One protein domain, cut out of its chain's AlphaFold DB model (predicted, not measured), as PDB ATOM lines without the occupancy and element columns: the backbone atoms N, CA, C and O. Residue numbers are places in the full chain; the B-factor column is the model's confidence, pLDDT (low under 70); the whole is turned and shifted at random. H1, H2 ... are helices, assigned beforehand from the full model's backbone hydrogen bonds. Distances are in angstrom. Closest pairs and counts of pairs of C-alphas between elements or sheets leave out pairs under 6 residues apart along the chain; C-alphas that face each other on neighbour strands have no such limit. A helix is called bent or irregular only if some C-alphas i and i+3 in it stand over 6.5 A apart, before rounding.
ATOM      1  N   GLY A 621      34.615  14.519 -44.671       77.19
ATOM      2  CA  GLY A 621      34.256  15.932 -44.529       77.19
ATOM      3  C   GLY A 621      35.261  16.783 -43.752       77.19
ATOM      4  O   GLY A 621      35.113  18.003 -43.741       77.19
ATOM      5  N   LYS A 622      36.291  16.182 -43.133       83.06
ATOM      6  CA  LYS A 622      37.294  16.913 -42.343       83.06
ATOM      7  C   LYS A 622      38.014  17.983 -43.159       83.06
ATOM      8  O   LYS A 622      38.029  19.129 -42.736       83.06
ATOM      9  N   ALA A 623      38.545  17.636 -44.333       82.44
ATOM     10  CA  ALA A 623      39.304  18.574 -45.167       82.44
ATOM     11  C   ALA A 623      38.437  19.736 -45.686       82.44
ATOM     12  O   ALA A 623      38.870  20.886 -45.705       82.44
ATOM     13  N   GLY A 624      37.188  19.450 -46.074       83.19
ATOM     14  CA  GLY A 624      36.242  20.481 -46.503       83.19
ATOM     15  C   GLY A 624      35.842  21.418 -45.363       83.19
ATOM     16  O   GLY A 624      35.768  22.631 -45.560       83.19
ATOM     17  N   LEU A 625      35.621  20.866 -44.165       87.56
ATOM     18  CA  LEU A 625      35.300  21.654 -42.978       87.56
ATOM     19  C   LEU A 625      36.499  22.494 -42.513       87.56
ATOM     20  O   LEU A 625      36.304  23.636 -42.116       87.56
ATOM     21  N   ASP A 626      37.719  21.969 -42.608       85.12
ATOM     22  CA  ASP A 626      38.957  22.678 -42.263       85.12
ATOM     23  C   ASP A 626      39.128  23.957 -43.100       85.12
ATOM     24  O   ASP A 626      39.224  25.060 -42.559       85.12
ATOM     25  N   LEU A 627      39.022  23.830 -44.429       86.75
ATOM     26  CA  LEU A 627      39.072  24.970 -45.352       86.75
ATOM     27  C   LEU A 627      37.954  25.984 -45.083       86.75
ATOM     28  O   LEU A 627      38.194  27.192 -45.078       86.75
ATOM     29  N   PHE A 628      36.736  25.498 -44.830       90.69
ATOM     30  CA  PHE A 628      35.592  26.347 -44.508       90.69
ATOM     31  C   PHE A 628      35.807  27.152 -43.222       90.69
ATOM     32  O   PHE A 628      35.537  28.353 -43.198       90.69
ATOM     33  N   LEU A 629      36.288  26.512 -42.154       90.44
ATOM     34  CA  LEU A 629      36.514  27.173 -40.868       90.44
ATOM     35  C   LEU A 629      37.613  28.232 -40.976       90.44
ATOM     36  O   LEU A 629      37.447  29.323 -40.429       90.44
ATOM     37  N   MET A 630      38.684  27.950 -41.719       86.44
ATOM     38  CA  MET A 630      39.746  28.918 -41.994       86.44
ATOM     39  C   MET A 630      39.206  30.156 -42.731       86.44
ATOM     40  O   MET A 630      39.426  31.285 -42.285       86.44
ATOM     41  N   GLU A 631      38.438  29.958 -43.807       88.44
ATOM     42  CA  GLU A 631      37.840  31.044 -44.597       88.44
ATOM     43  C   GLU A 631      36.864  31.891 -43.763       88.44
ATOM     44  O   GLU A 631      36.906  33.122 -43.782       88.44
ATOM     45  N   VAL A 632      35.994  31.241 -42.989       90.31
ATOM     46  CA  VAL A 632      34.981  31.913 -42.164       90.31
ATOM     47  C   VAL A 632      35.602  32.715 -41.028       90.31
ATOM     48  O   VAL A 632      35.120  33.808 -40.730       90.31
ATOM     49  N   LEU A 633      36.657  32.209 -40.390       88.62
ATOM     50  CA  LEU A 633      37.364  32.949 -39.344       88.62
ATOM     51  C   LEU A 633      38.101  34.163 -39.919       88.62
ATOM     52  O   LEU A 633      38.073  35.230 -39.309       88.62
ATOM     53  N   GLN A 634      38.687  34.033 -41.112       86.56
ATOM     54  CA  GLN A 634      39.328  35.145 -41.809       86.56
ATOM     55  C   GLN A 634      38.312  36.219 -42.222       86.56
ATOM     56  O   GLN A 634      38.482  37.396 -41.908       86.56
ATOM     57  N   HIS A 635      37.229  35.829 -42.900       85.81
ATOM     58  CA  HIS A 635      36.193  36.758 -43.355       85.81
ATOM     59  C   HIS A 635      35.355  37.330 -42.207       85.81
ATOM     60  O   HIS A 635      34.823  38.426 -42.339       85.81
ATOM     61  N   GLY A 636      35.236  36.613 -41.089       83.06
ATOM     62  CA  GLY A 636      34.509  37.042 -39.897       83.06
ATOM     63  C   GLY A 636      35.318  37.921 -38.943       83.06
ATOM     64  O   GLY A 636      34.765  38.363 -37.937       83.06
ATOM     65  N   ALA A 637      36.594  38.208 -39.230       83.19
ATOM     66  CA  ALA A 637      37.470  38.983 -38.346       83.19
ATOM     67  C   ALA A 637      36.910  40.380 -38.004       83.19
ATOM     68  O   ALA A 637      37.036  40.823 -36.863       83.19
ATOM     69  N   PHE A 638      36.200  41.028 -38.940       83.94
ATOM     70  CA  PHE A 638      35.559  42.335 -38.715       83.94
ATOM     71  C   PHE A 638      34.499  42.308 -37.602       83.94
ATOM     72  O   PHE A 638      34.218  43.332 -36.990       83.94
ATOM     73  N   LEU A 639      33.909  41.142 -37.305       80.44
ATOM     74  CA  LEU A 639      32.947  40.994 -36.209       80.44
ATOM     75  C   LEU A 639      33.627  41.083 -34.840       80.44
ATOM     76  O   LEU A 639      32.955  41.328 -33.838       80.44
ATOM     77  N   LEU A 640      34.943  40.869 -34.781       77.31
ATOM     78  CA  LEU A 640      35.742  40.882 -33.556       77.31
ATOM     79  C   LEU A 640      36.389  42.251 -33.295       77.31
ATOM     80  O   LEU A 640      36.834  42.506 -32.174       77.31
ATOM     81  N   GLU A 641      36.407  43.147 -34.286       69.19
ATOM     82  CA  GLU A 641      36.923  44.508 -34.141       69.19
ATOM     83  C   GLU A 641      36.058  45.301 -33.149       69.19
ATOM     84  O   GLU A 641      34.842  45.439 -33.290       69.19
ATOM     85  N   ILE A 660      26.349  40.913 -30.235       55.62
ATOM     86  CA  ILE A 660      26.921  41.000 -31.583       55.62
ATOM     87  C   ILE A 660      26.442  42.321 -32.197       55.62
ATOM     88  O   ILE A 660      25.302  42.719 -31.968       55.62
ATOM     89  N   MET A 661      27.313  43.024 -32.926       52.84
ATOM     90  CA  MET A 661      26.880  44.151 -33.745       52.84
ATOM     91  C   MET A 661      25.713  43.678 -34.620       52.84
ATOM     92  O   MET A 661      25.932  42.935 -35.573       52.84
ATOM     93  N   ASP A 662      24.486  44.078 -34.280       55.06
ATOM     94  CA  ASP A 662      23.286  43.851 -35.090       55.06
ATOM     95  C   ASP A 662      23.349  44.789 -36.306       55.06
ATOM     96  O   ASP A 662      22.571  45.733 -36.461       55.06
ATOM     97  N   THR A 663      24.362  44.592 -37.149       67.81
ATOM     98  CA  THR A 663      24.505  45.276 -38.424       67.81
ATOM     99  C   THR A 663      23.954  44.367 -39.521       67.81
ATOM    100  O   THR A 663      24.239  43.168 -39.531       67.81
ATOM    101  N   PRO A 664      23.222  44.908 -40.512       73.81
ATOM    102  CA  PRO A 664      22.762  44.133 -41.668       73.81
ATOM    103  C   PRO A 664      23.891  43.373 -42.387       73.81
ATOM    104  O   PRO A 664      23.659  42.330 -42.989       73.81
ATOM    105  N   THR A 665      25.126  43.875 -42.289       79.38
ATOM    106  CA  THR A 665      26.339  43.241 -42.820       79.38
ATOM    107  C   THR A 665      26.740  41.970 -42.068       79.38
ATOM    108  O   THR A 665      27.193  41.016 -42.699       79.38
ATOM    109  N   ALA A 666      26.561  41.924 -40.743       82.12
ATOM    110  CA  ALA A 666      26.833  40.737 -39.939       82.12
ATOM    111  C   ALA A 666      25.826  39.623 -40.253       82.12
ATOM    112  O   ALA A 666      26.214  38.469 -40.434       82.12
ATOM    113  N   ASP A 667      24.544  39.972 -40.393       85.44
ATOM    114  CA  ASP A 667      23.506  39.013 -40.776       85.44
ATOM    115  C   ASP A 667      23.731  38.436 -42.176       85.44
ATOM    116  O   ASP A 667      23.668  37.218 -42.344       85.44
ATOM    117  N   GLU A 668      24.078  39.277 -43.157       87.44
ATOM    118  CA  GLU A 668      24.410  38.822 -44.512       87.44
ATOM    119  C   GLU A 668      25.630  37.884 -44.518       87.44
ATOM    120  O   GLU A 668      25.633  36.875 -45.229       87.44
ATOM    121  N   PHE A 669      26.654  38.182 -43.710       91.19
ATOM    122  CA  PHE A 669      27.816  37.309 -43.537       91.19
ATOM    123  C   PHE A 669      27.410  35.938 -42.990       91.19
ATOM    124  O   PHE A 669      27.757  34.913 -43.581       91.19
ATOM    125  N   PHE A 670      26.650  35.901 -41.894       91.31
ATOM    126  CA  PHE A 670      26.243  34.644 -41.272       91.31
ATOM    127  C   PHE A 670      25.327  33.810 -42.170       91.31
ATOM    128  O   PHE A 670      25.437  32.582 -42.169       91.31
ATOM    129  N   ASP A 671      24.453  34.440 -42.953       89.50
ATOM    130  CA  ASP A 671      23.588  33.735 -43.900       89.50
ATOM    131  C   ASP A 671      24.400  33.126 -45.050       89.50
ATOM    132  O   ASP A 671      24.220  31.948 -45.375       89.50
ATOM    133  N   LYS A 672      25.367  33.873 -45.607       89.62
ATOM    134  CA  LYS A 672      26.309  33.347 -46.611       89.62
ATOM    135  C   LYS A 672      27.155  32.204 -46.052       89.62
ATOM    136  O   LYS A 672      27.252  31.160 -46.692       89.62
ATOM    137  N   ALA A 673      27.713  32.365 -44.852       91.06
ATOM    138  CA  ALA A 673      28.516  31.335 -44.197       91.06
ATOM    139  C   ALA A 673      27.693  30.068 -43.907       91.06
ATOM    140  O   ALA A 673      28.172  28.955 -44.111       91.06
ATOM    141  N   THR A 674      26.431  30.223 -43.498       91.06
ATOM    142  CA  THR A 674      25.524  29.092 -43.253       91.06
ATOM    143  C   THR A 674      25.184  28.349 -44.548       91.06
ATOM    144  O   THR A 674      25.210  27.121 -44.568       91.06
ATOM    145  N   MET A 675      24.912  29.061 -45.646       88.94
ATOM    146  CA  MET A 675      24.685  28.429 -46.954       88.94
ATOM    147  C   MET A 675      25.935  27.705 -47.458       88.94
ATOM    148  O   MET A 675      25.849  26.558 -47.894       88.94
ATOM    149  N   ARG A 676      27.105  28.331 -47.314       87.25
ATOM    150  CA  ARG A 676      28.382  27.728 -47.695       87.25
ATOM    151  C   ARG A 676      28.692  26.469 -46.886       87.25
ATOM    152  O   ARG A 676      29.159  25.492 -47.463       87.25
ATOM    153  N   LEU A 677      28.367  26.443 -45.591       88.88
ATOM    154  CA  LEU A 677      28.464  25.230 -44.776       88.88
ATOM    155  C   LEU A 677      27.628  24.090 -45.379       88.88
ATOM    156  O   LEU A 677      28.121  22.972 -45.492       88.88
ATOM    157  N   PHE A 678      26.395  24.351 -45.822       88.31
ATOM    158  CA  PHE A 678      25.581  23.324 -46.485       88.31
ATOM    159  C   PHE A 678      26.157  22.871 -47.832       88.31
ATOM    160  O   PHE A 678      26.058  21.689 -48.148       88.31
ATOM    161  N   GLU A 679      26.783  23.762 -48.604       85.38
ATOM    162  CA  GLU A 679      27.487  23.391 -49.842       85.38
ATOM    163  C   GLU A 679      28.686  22.478 -49.563       85.38
ATOM    164  O   GLU A 679      28.860  21.468 -50.243       85.38
ATOM    165  N   VAL A 680      29.477  22.795 -48.533       84.44
ATOM    166  CA  VAL A 680      30.621  21.980 -48.095       84.44
ATOM    167  C   VAL A 680      30.150  20.598 -47.650       84.44
ATOM    168  O   VAL A 680      30.730  19.592 -48.052       84.44
ATOM    169  N   LEU A 681      29.055  20.530 -46.889       83.06
ATOM    170  CA  LEU A 681      28.464  19.263 -46.453       83.06
ATOM    171  C   LEU A 681      27.801  18.478 -47.603       83.06
ATOM    172  O   LEU A 681      27.675  17.255 -47.520       83.06
ATOM    173  N   GLY A 682      27.351  19.176 -48.648       71.94
ATOM    174  CA  GLY A 682      26.583  18.643 -49.775       71.94
ATOM    175  C   GLY A 682      27.386  18.341 -51.044       71.94
ATOM    176  O   GLY A 682      26.781  17.912 -52.026       71.94
ATOM    177  N   ALA A 683      28.707  18.559 -51.055       65.88
ATOM    178  CA  ALA A 683      29.552  18.342 -52.230       65.88
ATOM    179  C   ALA A 683      29.423  16.903 -52.781       65.88
ATOM    180  O   ALA A 683      29.522  15.919 -52.039       65.88
ATOM    181  N   GLU A 684      29.169  16.785 -54.093       53.53
ATOM    182  CA  GLU A 684      28.902  15.511 -54.768       53.53
ATOM    183  C   GLU A 684      30.097  14.552 -54.645       53.53
ATOM    184  O   GLU A 684      31.216  14.879 -55.032       53.53
ATOM    185  N   SER A 685      29.817  13.327 -54.184       51.88
ATOM    186  CA  SER A 685      30.754  12.201 -53.979       51.88
ATOM    187  C   SER A 685      31.419  12.141 -52.602       51.88
ATOM    188  O   SER A 685      32.631  12.235 -52.473       51.88
ATOM    189  N   GLY A 686      30.622  11.911 -51.553       53.00
ATOM    190  CA  GLY A 686      31.113  11.339 -50.292       53.00
ATOM    191  C   GLY A 686      32.154  12.162 -49.526       53.00
ATOM    192  O   GLY A 686      32.742  11.623 -48.597       53.00
ATOM    193  N   ALA A 687      32.375  13.431 -49.881       51.94
ATOM    194  CA  ALA A 687      33.507  14.241 -49.424       51.94
ATOM    195  C   ALA A 687      33.164  15.306 -48.360       51.94
ATOM    196  O   ALA A 687      34.055  16.022 -47.925       51.94
ATOM    197  N   GLY A 688      31.905  15.424 -47.920       57.06
ATOM    198  CA  GLY A 688      31.494  16.483 -46.976       57.06
ATOM    199  C   GLY A 688      30.488  16.090 -45.891       57.06
ATOM    200  O   GLY A 688      30.307  16.828 -44.928       57.06
ATOM    201  N   GLY A 689      29.814  14.944 -46.024       75.31
ATOM    202  CA  GLY A 689      28.601  14.628 -45.260       75.31
ATOM    203  C   GLY A 689      28.812  13.873 -43.943       75.31
ATOM    204  O   GLY A 689      29.892  13.861 -43.363       75.31
ATOM    205  N   ILE A 690      27.744  13.218 -43.473       83.31
ATOM    206  CA  ILE A 690      27.741  12.359 -42.277       83.31
ATOM    207  C   ILE A 690      28.879  11.317 -42.352       83.31
ATOM    208  O   ILE A 690      29.014  10.673 -43.394       83.31
ATOM    209  N   PRO A 691      29.652  11.091 -41.268       86.69
ATOM    210  CA  PRO A 691      30.698  10.069 -41.228       86.69
ATOM    211  C   PRO A 691      30.235   8.689 -41.719       86.69
ATOM    212  O   PRO A 691      29.190   8.187 -41.296       86.69
ATOM    213  N   ASN A 692      31.048   8.039 -42.560       84.25
ATOM    214  CA  ASN A 692      30.715   6.746 -43.174       84.25
ATOM    215  C   ASN A 692      30.380   5.664 -42.137       84.25
ATOM    216  O   ASN A 692      29.401   4.940 -42.301       84.25
ATOM    217  N   GLY A 693      31.117   5.606 -41.024       83.94
ATOM    218  CA  GLY A 693      30.833   4.645 -39.955       83.94
ATOM    219  C   GLY A 693      29.456   4.851 -39.314       83.94
ATOM    220  O   GLY A 693      28.739   3.885 -39.053       83.94
ATOM    221  N   ALA A 694      29.024   6.105 -39.136       87.31
ATOM    222  CA  ALA A 694      27.684   6.410 -38.636       87.31
ATOM    223  C   ALA A 694      26.583   6.043 -39.651       87.31
ATOM    224  O   ALA A 694      25.506   5.590 -39.256       87.31
ATOM    225  N   LEU A 695      26.852   6.179 -40.957       87.00
ATOM    226  CA  LEU A 695      25.945   5.717 -42.014       87.00
ATOM    227  C   LEU A 695      25.822   4.187 -42.044       87.00
ATOM    228  O   LEU A 695      24.713   3.680 -42.238       87.00
ATOM    229  N   GLU A 696      26.920   3.457 -41.824       87.06
ATOM    230  CA  GLU A 696      26.950   1.989 -41.751       87.06
ATOM    231  C   GLU A 696      26.029   1.479 -40.629       87.06
ATOM    232  O   GLU A 696      25.069   0.742 -40.895       87.06
ATOM    233  N   ILE A 697      26.252   1.929 -39.387       89.81
ATOM    234  CA  ILE A 697      25.431   1.511 -38.239       89.81
ATOM    235  C   ILE A 697      24.003   2.061 -38.327       89.81
ATOM    236  O   ILE A 697      23.048   1.335 -38.052       89.81
ATOM    237  N   GLY A 698      23.820   3.305 -38.781       87.31
ATOM    238  CA  GLY A 698      22.500   3.908 -38.965       87.31
ATOM    239  C   GLY A 698      21.646   3.123 -39.962       87.31
ATOM    240  O   GLY A 698      20.483   2.816 -39.687       87.31
ATOM    241  N   SER A 699      22.236   2.709 -41.085       88.31
ATOM    242  CA  SER A 699      21.570   1.862 -42.082       88.31
ATOM    243  C   SER A 699      21.245   0.473 -41.529       88.31
ATOM    244  O   SER A 699      20.160  -0.052 -41.792       88.31
ATOM    245  N   ALA A 700      22.143  -0.117 -40.735       89.12
ATOM    246  CA  ALA A 700      21.904  -1.399 -40.077       89.12
ATOM    247  C   ALA A 700      20.737  -1.322 -39.071       89.12
ATOM    248  O   ALA A 700      19.857  -2.183 -39.091       89.12
ATOM    249  N   ILE A 701      20.654  -0.255 -38.267       89.00
ATOM    250  CA  ILE A 701      19.532  -0.009 -37.342       89.00
ATOM    251  C   ILE A 701      18.211   0.089 -38.114       89.00
ATOM    252  O   ILE A 701      17.220  -0.539 -37.741       89.00
ATOM    253  N   VAL A 702      18.191   0.838 -39.221       87.25
ATOM    254  CA  VAL A 702      16.996   0.997 -40.067       87.25
ATOM    255  C   VAL A 702      16.537  -0.342 -40.657       87.25
ATOM    256  O   VAL A 702      15.330  -0.593 -40.695       87.25
ATOM    257  N   ARG A 703      17.464  -1.220 -41.074       88.56
ATOM    258  CA  ARG A 703      17.147  -2.583 -41.547       88.56
ATOM    259  C   ARG A 703      16.547  -3.452 -40.436       88.56
ATOM    260  O   ARG A 703      15.569  -4.148 -40.666       88.56
ATOM    261  N   LYS A 704      17.060  -3.373 -39.206       88.00
ATOM    262  CA  LYS A 704      16.532  -4.153 -38.067       88.00
ATOM    263  C   LYS A 704      15.150  -3.684 -37.584       88.00
ATOM    264  O   LYS A 704      14.448  -4.432 -36.911       88.00
ATOM    265  N   LEU A 705      14.720  -2.475 -37.956       84.38
ATOM    266  CA  LEU A 705      13.408  -1.902 -37.620       84.38
ATOM    267  C   LEU A 705      12.299  -2.223 -38.646       84.38
ATOM    268  O   LEU A 705      11.266  -1.548 -38.670       84.38
ATOM    269  N   GLU A 706      12.474  -3.251 -39.484       71.94
ATOM    270  CA  GLU A 706      11.520  -3.658 -40.533       71.94
ATOM    271  C   GLU A 706      10.074  -3.851 -40.041       71.94
ATOM    272  O   GLU A 706       9.130  -3.551 -40.772       71.94
ATOM    273  N   SER A 707       9.883  -4.265 -38.787       70.38
ATOM    274  CA  SER A 707       8.566  -4.486 -38.180       70.38
ATOM    275  C   SER A 707       7.795  -3.200 -37.838       70.38
ATOM    276  O   SER A 707       6.581  -3.258 -37.635       70.38
ATOM    277  N   SER A 708       8.444  -2.026 -37.789       76.06
ATOM    278  CA  SER A 708       7.813  -0.773 -37.352       76.06
ATOM    279  C   SER A 708       8.051   0.400 -38.305       76.06
ATOM    280  O   SER A 708       9.013   1.162 -38.187       76.06
ATOM    281  N   LYS A 709       7.086   0.624 -39.212       76.88
ATOM    282  CA  LYS A 709       7.110   1.718 -40.204       76.88
ATOM    283  C   LYS A 709       7.320   3.105 -39.574       76.88
ATOM    284  O   LYS A 709       8.032   3.926 -40.143       76.88
ATOM    285  N   LYS A 710       6.748   3.356 -38.388       79.44
ATOM    286  CA  LYS A 710       6.892   4.630 -37.657       79.44
ATOM    287  C   LYS A 710       8.344   4.889 -37.238       79.44
ATOM    288  O   LYS A 710       8.864   5.970 -37.494       79.44
ATOM    289  N   HIS A 711       9.001   3.904 -36.624       79.25
ATOM    290  CA  HIS A 711      10.379   4.053 -36.151       79.25
ATOM    291  C   HIS A 711      11.377   4.086 -37.317       79.25
ATOM    292  O   HIS A 711      12.313   4.881 -37.287       79.25
ATOM    293  N   ARG A 712      11.126   3.323 -38.391       80.25
ATOM    294  CA  ARG A 712      11.943   3.343 -39.616       80.25
ATOM    295  C   ARG A 712      12.030   4.732 -40.257       80.25
ATOM    296  O   ARG A 712      13.083   5.102 -40.761       80.25
ATOM    297  N   ILE A 713      10.932   5.489 -40.233       78.94
ATOM    298  CA  ILE A 713      10.894   6.865 -40.745       78.94
ATOM    299  C   ILE A 713      11.570   7.827 -39.759       78.94
ATOM    300  O   ILE A 713      12.269   8.733 -40.188       78.94
ATOM    301  N   ALA A 714      11.403   7.626 -38.448       80.50
ATOM    302  CA  ALA A 714      11.922   8.533 -37.423       80.50
ATOM    303  C   ALA A 714      13.454   8.493 -37.251       80.50
ATOM    304  O   ALA A 714      14.053   9.529 -36.969       80.50
ATOM    305  N   VAL A 715      14.097   7.328 -37.411       82.38
ATOM    306  CA  VAL A 715      15.543   7.165 -37.151       82.38
ATOM    307  C   VAL A 715      16.423   8.033 -38.060       82.38
ATOM    308  O   VAL A 715      17.267   8.741 -37.516       82.38
ATOM    309  N   PRO A 716      16.234   8.080 -39.394       84.25
ATOM    310  CA  PRO A 716      17.001   8.989 -40.247       84.25
ATOM    311  C   PRO A 716      16.884  10.460 -39.820       84.25
ATOM    312  O   PRO A 716      17.891  11.161 -39.769       84.25
ATOM    313  N   TYR A 717      15.686  10.916 -39.430       83.81
ATOM    314  CA  TYR A 717      15.501  12.278 -38.915       83.81
ATOM    315  C   TYR A 717      16.261  12.511 -37.615       83.81
ATOM    316  O   TYR A 717      16.878  13.559 -37.462       83.81
ATOM    317  N   PHE A 718      16.238  11.543 -36.698       85.44
ATOM    318  CA  PHE A 718      16.990  11.614 -35.447       85.44
ATOM    319  C   PHE A 718      18.502  11.705 -35.696       85.44
ATOM    320  O   PHE A 718      19.165  12.564 -35.115       85.44
ATOM    321  N   VAL A 719      19.036  10.862 -36.587       85.94
ATOM    322  CA  VAL A 719      20.462  10.858 -36.946       85.94
ATOM    323  C   VAL A 719      20.863  12.210 -37.533       85.94
ATOM    324  O   VAL A 719      21.850  12.789 -37.097       85.94
ATOM    325  N   VAL A 720      20.081  12.761 -38.463       86.25
ATOM    326  CA  VAL A 720      20.412  14.037 -39.113       86.25
ATOM    327  C   VAL A 720      20.250  15.224 -38.155       86.25
ATOM    328  O   VAL A 720      21.188  15.993 -37.965       86.25
ATOM    329  N   SER A 721      19.086  15.403 -37.527       83.69
ATOM    330  CA  SER A 721      18.807  16.631 -36.770       83.69
ATOM    331  C   SER A 721      19.410  16.623 -35.367       83.69
ATOM    332  O   SER A 721      20.028  17.608 -34.960       83.69
ATOM    333  N   ARG A 722      19.252  15.526 -34.615       84.88
ATOM    334  CA  ARG A 722      19.648  15.455 -33.202       84.88
ATOM    335  C   ARG A 722      21.080  15.010 -32.992       84.88
ATOM    336  O   ARG A 722      21.750  15.566 -32.131       84.88
ATOM    337  N   TRP A 723      21.542  14.021 -33.745       88.62
ATOM    338  CA  TRP A 723      22.919  13.570 -33.602       88.62
ATOM    339  C   TRP A 723      23.871  14.421 -34.449       88.62
ATOM    340  O   TRP A 723      24.727  15.099 -33.889       88.62
ATOM    341  N   PHE A 724      23.682  14.481 -35.770       88.75
ATOM    342  CA  PHE A 724      24.639  15.140 -36.658       88.75
ATOM    343  C   PHE A 724      24.670  16.662 -36.461       88.75
ATOM    344  O   PHE A 724      25.686  17.183 -36.022       88.75
ATOM    345  N   PHE A 725      23.571  17.391 -36.691       86.75
ATOM    346  CA  PHE A 725      23.591  18.864 -36.596       86.75
ATOM    347  C   PHE A 725      23.602  19.413 -35.162       86.75
ATOM    348  O   PHE A 725      24.202  20.453 -34.916       86.75
ATOM    349  N   SER A 726      22.939  18.744 -34.214       84.62
ATOM    350  CA  SER A 726      22.803  19.265 -32.842       84.62
ATOM    351  C   SER A 726      23.901  18.817 -31.877       84.62
ATOM    352  O   SER A 726      23.977  19.366 -30.781       84.62
ATOM    353  N   SER A 727      24.717  17.826 -32.247       85.88
ATOM    354  CA  SER A 727      25.766  17.283 -31.375       85.88
ATOM    355  C   SER A 727      27.100  17.184 -32.106       85.88
ATOM    356  O   SER A 727      28.017  17.935 -31.791       85.88
ATOM    357  N   PHE A 728      27.202  16.316 -33.114       87.50
ATOM    358  CA  PHE A 728      28.466  15.995 -33.780       87.50
ATOM    359  C   PHE A 728      29.066  17.200 -34.520       87.50
ATOM    360  O   PHE A 728      30.162  17.645 -34.199       87.50
ATOM    361  N   LEU A 729      28.327  17.775 -35.472       87.94
ATOM    362  CA  LEU A 729      28.770  18.910 -36.284       87.94
ATOM    363  C   LEU A 729      28.881  20.194 -35.456       87.94
ATOM    364  O   LEU A 729      29.804  20.973 -35.661       87.94
ATOM    365  N   LEU A 730      27.970  20.401 -34.497       88.06
ATOM    366  CA  LEU A 730      28.063  21.512 -33.546       88.06
ATOM    367  C   LEU A 730      29.395  21.456 -32.785       88.06
ATOM    368  O   LEU A 730      30.095  22.463 -32.711       88.06
ATOM    369  N   SER A 731      29.760  20.279 -32.266       85.38
ATOM    370  CA  SER A 731      31.043  20.070 -31.594       85.38
ATOM    371  C   SER A 731      32.221  20.240 -32.558       85.38
ATOM    372  O   SER A 731      33.159  20.962 -32.242       85.38
ATOM    373  N   ALA A 732      32.140  19.684 -33.770       86.06
ATOM    374  CA  ALA A 732      33.198  19.791 -34.777       86.06
ATOM    375  C   ALA A 732      33.442  21.230 -35.277       86.06
ATOM    376  O   ALA A 732      34.557  21.551 -35.667       86.06
ATOM    377  N   ILE A 733      32.426  22.100 -35.273       87.19
ATOM    378  CA  ILE A 733      32.566  23.516 -35.651       87.19
ATOM    379  C   ILE A 733      33.071  24.356 -34.475       87.19
ATOM    380  O   ILE A 733      33.904  25.233 -34.666       87.19
ATOM    381  N   VAL A 734      32.553  24.133 -33.263       85.56
ATOM    382  CA  VAL A 734      32.913  24.952 -32.091       85.56
ATOM    383  C   VAL A 734      34.267  24.538 -31.509       85.56
ATOM    384  O   VAL A 734      35.010  25.406 -31.051       85.56
ATOM    385  N   TYR A 735      34.589  23.243 -31.560       84.75
ATOM    386  CA  TYR A 735      35.823  22.622 -31.072       84.75
ATOM    387  C   TYR A 735      36.456  21.704 -32.137       84.75
ATOM    388  O   TYR A 735      36.528  20.483 -31.939       84.75
ATOM    389  N   PRO A 736      36.908  22.262 -33.278       82.69
ATOM    390  CA  PRO A 736      37.480  21.485 -34.384       82.69
ATOM    391  C   PRO A 736      38.680  20.619 -33.972       82.69
ATOM    392  O   PRO A 736      38.853  19.512 -34.489       82.69
ATOM    393  N   GLU A 737      39.438  21.048 -32.962       76.75
ATOM    394  CA  GLU A 737      40.581  20.317 -32.421       76.75
ATOM    395  C   GLU A 737      40.217  18.910 -31.921       76.75
ATOM    396  O   GLU A 737      41.022  17.986 -32.034       76.75
ATOM    397  N   THR A 738      38.982  18.705 -31.445       70.69
ATOM    398  CA  THR A 738      38.507  17.399 -30.950       70.69
ATOM    399  C   THR A 738      38.414  16.350 -32.056       70.69
ATOM    400  O   THR A 738      38.455  15.153 -31.784       70.69
ATOM    401  N   GLN A 739      38.305  16.793 -33.311       71.12
ATOM    402  CA  GLN A 739      38.223  15.938 -34.495       71.12
ATOM    403  C   GLN A 739      39.526  15.931 -35.307       71.12
ATOM    404  O   GLN A 739      39.577  15.305 -36.372       71.12
ATOM    405  N   GLY A 740      40.579  16.595 -34.814       68.69
ATOM    406  CA  GLY A 740      41.837  16.781 -35.537       68.69
ATOM    407  C   GLY A 740      41.730  17.768 -36.703       68.69
ATOM    408  O   GLY A 740      42.476  17.637 -37.667       68.69
ATOM    409  N   ILE A 741      40.792  18.717 -36.637       77.69
ATOM    410  CA  ILE A 741      40.603  19.808 -37.604       77.69
ATOM    411  C   ILE A 741      41.247  21.074 -37.011       77.69
ATOM    412  O   ILE A 741      41.207  21.256 -35.793       77.69
ATOM    413  N   MET A 742      41.848  21.945 -37.829       72.50
ATOM    414  CA  MET A 742      42.496  23.192 -37.386       72.50
ATOM    415  C   MET A 742      43.604  22.999 -36.323       72.50
ATOM    416  O   MET A 742      43.838  23.875 -35.493       72.50
ATOM    417  N   THR A 743      44.324  21.868 -36.333       67.81
ATOM    418  CA  THR A 743      45.323  21.509 -35.296       67.81
ATOM    419  C   THR A 743      46.543  22.437 -35.229       67.81
ATOM    420  O   THR A 743      47.231  22.459 -34.209       67.81
ATOM    421  N   GLY A 744      46.794  23.220 -36.284       62.19
ATOM    422  CA  GLY A 744      47.846  24.241 -36.351       62.19
ATOM    423  C   GLY A 744      47.393  25.676 -36.043       62.19
ATOM    424  O   GLY A 744      48.223  26.579 -36.080       62.19
ATOM    425  N   TYR A 745      46.107  25.914 -35.745       68.31
ATOM    426  CA  TYR A 745      45.541  27.262 -35.595       68.31
ATOM    427  C   TYR A 745      44.989  27.509 -34.184       68.31
ATOM    428  O   TYR A 745      44.163  26.754 -33.675       68.31
ATOM    429  N   HIS A 746      45.386  28.620 -33.556       75.19
ATOM    430  CA  HIS A 746      44.822  29.040 -32.270       75.19
ATOM    431  C   HIS A 746      43.513  29.825 -32.467       75.19
ATOM    432  O   HIS A 746      43.526  31.002 -32.835       75.19
ATOM    433  N   ILE A 747      42.371  29.192 -32.181       78.56
ATOM    434  CA  ILE A 747      41.043  29.824 -32.242       78.56
ATOM    435  C   ILE A 747      40.688  30.417 -30.872       78.56
ATOM    436  O   ILE A 747      40.491  29.683 -29.900       78.56
ATOM    437  N   THR A 748      40.565  31.747 -30.797       79.88
ATOM    438  CA  THR A 748      40.194  32.462 -29.562       79.88
ATOM    439  C   THR A 748      38.765  32.135 -29.115       79.88
ATOM    440  O   THR A 748      37.888  31.890 -29.944       79.88
ATOM    441  N   ASP A 749      38.498  32.183 -27.804       76.94
ATOM    442  CA  ASP A 749      37.149  31.940 -27.262       76.94
ATOM    443  C   ASP A 749      36.105  32.925 -27.829       76.94
ATOM    444  O   ASP A 749      34.991  32.526 -28.169       76.94
ATOM    445  N   ASP A 750      36.494  34.185 -28.064       77.81
ATOM    446  CA  ASP A 750      35.617  35.186 -28.693       77.81
ATOM    447  C   ASP A 750      35.203  34.760 -30.115       77.81
ATOM    448  O   ASP A 750      34.025  34.823 -30.464       77.81
ATOM    449  N   SER A 751      36.137  34.214 -30.906       82.06
ATOM    450  CA  SER A 751      35.847  33.672 -32.243       82.06
ATOM    451  C   SER A 751      34.927  32.449 -32.178       82.06
ATOM    452  O   SER A 751      33.999  32.318 -32.984       82.06
ATOM    453  N   ARG A 752      35.131  31.565 -31.188       86.19
ATOM    454  CA  ARG A 752      34.284  30.378 -30.981       86.19
ATOM    455  C   ARG A 752      32.849  30.772 -30.662       86.19
ATOM    456  O   ARG A 752      31.925  30.256 -31.289       86.19
ATOM    457  N   GLN A 753      32.647  31.695 -29.722       83.88
ATOM    458  CA  GLN A 753      31.305  32.091 -29.296       83.88
ATOM    459  C   GLN A 753      30.602  32.997 -30.314       83.88
ATOM    460  O   GLN A 753      29.407  32.817 -30.551       83.88
ATOM    461  N   ARG A 754      31.310  33.960 -30.919       81.69
ATOM    462  CA  ARG A 754      30.686  35.001 -31.756       81.69
ATOM    463  C   ARG A 754      30.589  34.635 -33.229       81.69
ATOM    464  O   ARG A 754      29.693  35.145 -33.891       81.69
ATOM    465  N   ILE A 755      31.455  33.758 -33.737       87.06
ATOM    466  CA  ILE A 755      31.457  33.360 -35.152       87.06
ATOM    467  C   ILE A 755      30.988  31.908 -35.287       87.06
ATOM    468  O   ILE A 755      29.894  31.647 -35.792       87.06
ATOM    469  N   LEU A 756      31.780  30.958 -34.785       89.88
ATOM    470  CA  LEU A 756      31.590  29.528 -35.061       89.88
ATOM    471  C   LEU A 756      30.289  28.978 -34.463       89.88
ATOM    472  O   LEU A 756      29.498  28.331 -35.154       89.88
ATOM    473  N   ARG A 757      30.010  29.293 -33.193       90.06
ATOM    474  CA  ARG A 757      28.785  28.859 -32.511       90.06
ATOM    475  C   ARG A 757      27.528  29.453 -33.137       90.06
ATOM    476  O   ARG A 757      26.506  28.769 -33.193       90.06
ATOM    477  N   VAL A 758      27.585  30.694 -33.624       88.25
ATOM    478  CA  VAL A 758      26.447  31.353 -34.283       88.25
ATOM    479  C   VAL A 758      26.109  30.643 -35.589       88.25
ATOM    480  O   VAL A 758      24.949  30.291 -35.801       88.25
ATOM    481  N   ILE A 759      27.115  30.352 -36.419       89.44
ATOM    482  CA  ILE A 759      26.949  29.610 -37.677       89.44
ATOM    483  C   ILE A 759      26.385  28.214 -37.409       89.44
ATOM    484  O   ILE A 759      25.377  27.829 -38.006       89.44
ATOM    485  N   ALA A 760      26.969  27.479 -36.459       88.75
ATOM    486  CA  ALA A 760      26.494  26.145 -36.109       88.75
ATOM    487  C   ALA A 760      25.043  26.161 -35.590       88.75
ATOM    488  O   ALA A 760      24.236  25.318 -35.978       88.75
ATOM    489  N   THR A 761      24.674  27.159 -34.779       89.06
ATOM    490  CA  THR A 761      23.302  27.321 -34.260       89.06
ATOM    491  C   THR A 761      22.311  27.701 -35.367       89.06
ATOM    492  O   THR A 761      21.190  27.189 -35.386       89.06
ATOM    493  N   ARG A 762      22.697  28.563 -36.323       89.38
ATOM    494  CA  ARG A 762      21.860  28.901 -37.492       89.38
ATOM    495  C   ARG A 762      21.616  27.671 -38.367       89.38
ATOM    496  O   ARG A 762      20.463  27.379 -38.685       89.38
ATOM    497  N   ALA A 763      22.664  26.906 -38.676       87.00
ATOM    498  CA  ALA A 763      22.551  25.659 -39.431       87.00
ATOM    499  C   ALA A 763      21.663  24.627 -38.710       87.00
ATOM    500  O   ALA A 763      20.749  24.059 -39.312       87.00
ATOM    501  N   GLN A 764      21.870  24.445 -37.401       89.06
ATOM    502  CA  GLN A 764      21.054  23.573 -36.556       89.06
ATOM    503  C   GLN A 764      19.570  23.962 -36.607       89.06
ATOM    504  O   GLN A 764      18.712  23.097 -36.786       89.06
ATOM    505  N   LYS A 765      19.260  25.257 -36.475       87.62
ATOM    506  CA  LYS A 765      17.887  25.773 -36.508       87.62
ATOM    507  C   LYS A 765      17.195  25.471 -37.838       87.62
ATOM    508  O   LYS A 765      16.086  24.948 -37.825       87.62
ATOM    509  N   ILE A 766      17.863  25.719 -38.969       86.25
ATOM    510  CA  ILE A 766      17.315  25.444 -40.310       86.25
ATOM    511  C   ILE A 766      16.942  23.962 -40.453       86.25
ATOM    512  O   ILE A 766      15.842  23.632 -40.899       86.25
ATOM    513  N   VAL A 767      17.829  23.057 -40.033       84.12
ATOM    514  CA  VAL A 767      17.593  21.608 -40.130       84.12
ATOM    515  C   VAL A 767      16.494  21.148 -39.172       84.12
ATOM    516  O   VAL A 767      15.662  20.317 -39.543       84.12
ATOM    517  N   LEU A 768      16.446  21.683 -37.950       83.75
ATOM    518  CA  LEU A 768      15.367  21.396 -37.003       83.75
ATOM    519  C   LEU A 768      14.009  21.844 -37.555       83.75
ATOM    520  O   LEU A 768      13.067  21.057 -37.520       83.75
ATOM    521  N   ASP A 769      13.922  23.041 -38.135       81.44
ATOM    522  CA  ASP A 769      12.685  23.560 -38.727       81.44
ATOM    523  C   ASP A 769      12.238  22.710 -39.930       81.44
ATOM    524  O   ASP A 769      11.066  22.336 -40.034       81.44
ATOM    525  N   MET A 770      13.166  22.317 -40.813       78.31
ATOM    526  CA  MET A 770      12.868  21.426 -41.943       78.31
ATOM    527  C   MET A 770      12.388  20.044 -41.483       78.31
ATOM    528  O   MET A 770      11.359  19.548 -41.948       78.31
ATOM    529  N   THR A 771      13.106  19.418 -40.549       73.44
ATOM    530  CA  THR A 771      12.783  18.064 -40.070       73.44
ATOM    531  C   THR A 771      11.518  18.033 -39.212       73.44
ATOM    532  O   THR A 771      10.736  17.084 -39.312       73.44
ATOM    533  N   TYR A 772      11.243  19.088 -38.439       67.81
ATOM    534  CA  TYR A 772       9.986  19.251 -37.711       67.81
ATOM    535  C   TYR A 772       8.807  19.399 -38.680       67.81
ATOM    536  O   TYR A 772       7.835  18.646 -38.575       67.81
ATOM    537  N   ASN A 773       8.924  20.263 -39.695       58.25
ATOM    538  CA  ASN A 773       7.892  20.453 -40.717       58.25
ATOM    539  C   ASN A 773       7.629  19.187 -41.549       58.25
ATOM    540  O   ASN A 773       6.485  18.927 -41.917       58.25
ATOM    541  N   TRP A 774       8.637  18.347 -41.800       53.38
ATOM    542  CA  TRP A 774       8.456  17.050 -42.473       53.38
ATOM    543  C   TRP A 774       7.855  15.968 -41.565       53.38
ATOM    544  O   TRP A 774       7.078  15.131 -42.038       53.38
ATOM    545  N   SER A 775       8.146  16.000 -40.260       49.88
ATOM    546  CA  SER A 775       7.516  15.112 -39.274       49.88
ATOM    547  C   SER A 775       6.021  15.418 -39.095       49.88
ATOM    548  O   SER A 775       5.208  14.495 -39.047       49.88
ATOM    549  N   VAL A 776       5.644  16.703 -39.100       45.28
ATOM    550  CA  VAL A 776       4.249  17.171 -39.054       45.28
ATOM    551  C   VAL A 776       3.569  16.986 -40.414       45.28
ATOM    552  O   VAL A 776       2.433  16.520 -40.471       45.28
ATOM    553  N   GLY A 777       4.276  17.231 -41.520       39.25
ATOM    554  CA  GLY A 777       3.797  16.975 -42.881       39.25
ATOM    555  C   GLY A 777       3.467  15.501 -43.134       39.25
ATOM    556  O   GLY A 777       2.447  15.204 -43.745       39.25
ATOM    557  N   SER A 778       4.245  14.565 -42.578       37.59
ATOM    558  CA  SER A 778       3.938  13.124 -42.628       37.59
ATOM    559  C   SER A 778       2.747  12.717 -41.746       37.59
ATOM    560  O   SER A 778       2.140  11.673 -41.979       37.59
ATOM    561  N   ILE A 779       2.386  13.520 -40.740       37.41
ATOM    562  CA  ILE A 779       1.169  13.329 -39.936       37.41
ATOM    563  C   ILE A 779      -0.046  13.935 -40.665       37.41
ATOM    564  O   ILE A 779      -1.109  13.320 -40.680       37.41
ATOM    565  N   CYS A 780       0.117  15.072 -41.350       29.91
ATOM    566  CA  CYS A 780      -0.926  15.694 -42.174       29.91
ATOM    567  C   CYS A 780      -1.187  14.971 -43.510       29.91
ATOM    568  O   CYS A 780      -2.312  15.004 -43.998       29.91
ATOM    569  N   LEU A 781      -0.207  14.254 -44.068       31.64
ATOM    570  CA  LEU A 781      -0.372  13.416 -45.268       31.64
ATOM    571  C   LEU A 781      -1.072  12.069 -45.002       31.64
ATOM    572  O   LEU A 781      -1.265  11.296 -45.931       31.64
ATOM    573  N   ASN A 782      -1.484  11.792 -43.760       32.91
ATOM    574  CA  ASN A 782      -2.383  10.677 -43.432       32.91
ATOM    575  C   ASN A 782      -3.858  11.115 -43.295       32.91
ATOM    576  O   ASN A 782      -4.691  10.319 -42.862       32.91
TER     577      ASN A 782
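What this domain is: This is residues 621 to 641 and 660 to 782 of the 784 residues of a protein of Cryomyces minteri (UniProt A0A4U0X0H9). Two long helices, H4 and H6, run side by side in opposite directions and make the long axis; H3 folds back along the first part of H4, so that H3, H4 and H6 form a flat layer in that order. Toward the end of this layer where H6 begins, the antiparallel pair H1 and H2 crosses one side of H6 as a second, smaller layer, while the short H5 is a turn just after H4. The printed part has 144 residues with six named helices, H1 to H6 in order, and no named strand; its class is all helix. It is elongated, 56 by 33 by 26 A, and only just compact, close to loose, with a radius of gyration of the C-alphas of 17.1 A.

How they stand to each other: Start with H1, residues 621 to 635, which touches H2, residues 664 to 682, at a shallow tilt of 14 degrees, opposite ways; their closest C-alphas, of Gly 624 and Val 680, are 6.0 A apart. Residues 670 to 677 of H2 touch H6, residues 749 to 780, at a steep tilt of 65 degrees, closest at the C-alphas of Thr 674 and Ile 759, 5.8 A. H1 touches H6 with residues 629 to 633 alone, at a steep tilt of 57 degrees; the closest C-alphas, of Leu 633 and Ile 755, are 7.3 A apart. Next, H3, residues 692 to 704, forms a helical hairpin with H4, residues 709 to 734, where the closest C-alphas, of Val 702 and Arg 712, are 5.6 A apart. H4 touches H6 at a shallow tilt of 10 degrees, opposite ways, with the C-alphas of Phe 725 and Gln 764 closest at 5.3 A; H3 and H6 are apart. H5, residues 736 to 739, touches H4 only at the corner, and only just, with 3 pairs of C-alphas within 8 A. In H1, H2 and H3 every O i to N i+4 pair is within hydrogen-bond range; in H4 it is 14 of 22, in H6 25 of 28, and H5 is too short for such a pair.

Where its parts are: Find C-alpha 621 at (34.256, 15.932, -44.529), where H1 begins. H2 is 27.0 A from first to last C-alpha. H4 starts at C-alpha 709, (7.110, 1.718, -40.204), and spans 35.7 A, with a kink of 27 degrees near residue 717; it is only just irregular, C-alphas 726 and 729 being 6.9 A apart. H6 spans 44.0 A to C-alpha 780 at (-0.926, 15.694, -42.174), with a kink of 28 degrees near residue 757.

The domain as a whole: The two farthest C-alphas, of Glu 641 and Ser 707, are 56.8 A apart. Residues 642 to 659 are not printed, and C-alphas 641 and 660 stand 10.9 A apart across this cut. Of the links printed whole, none is long. Mean pLDDT of the printed part is 78.6; look for values under 70 at residues 660 to 663, 683 to 688 and 772 to 782, among others.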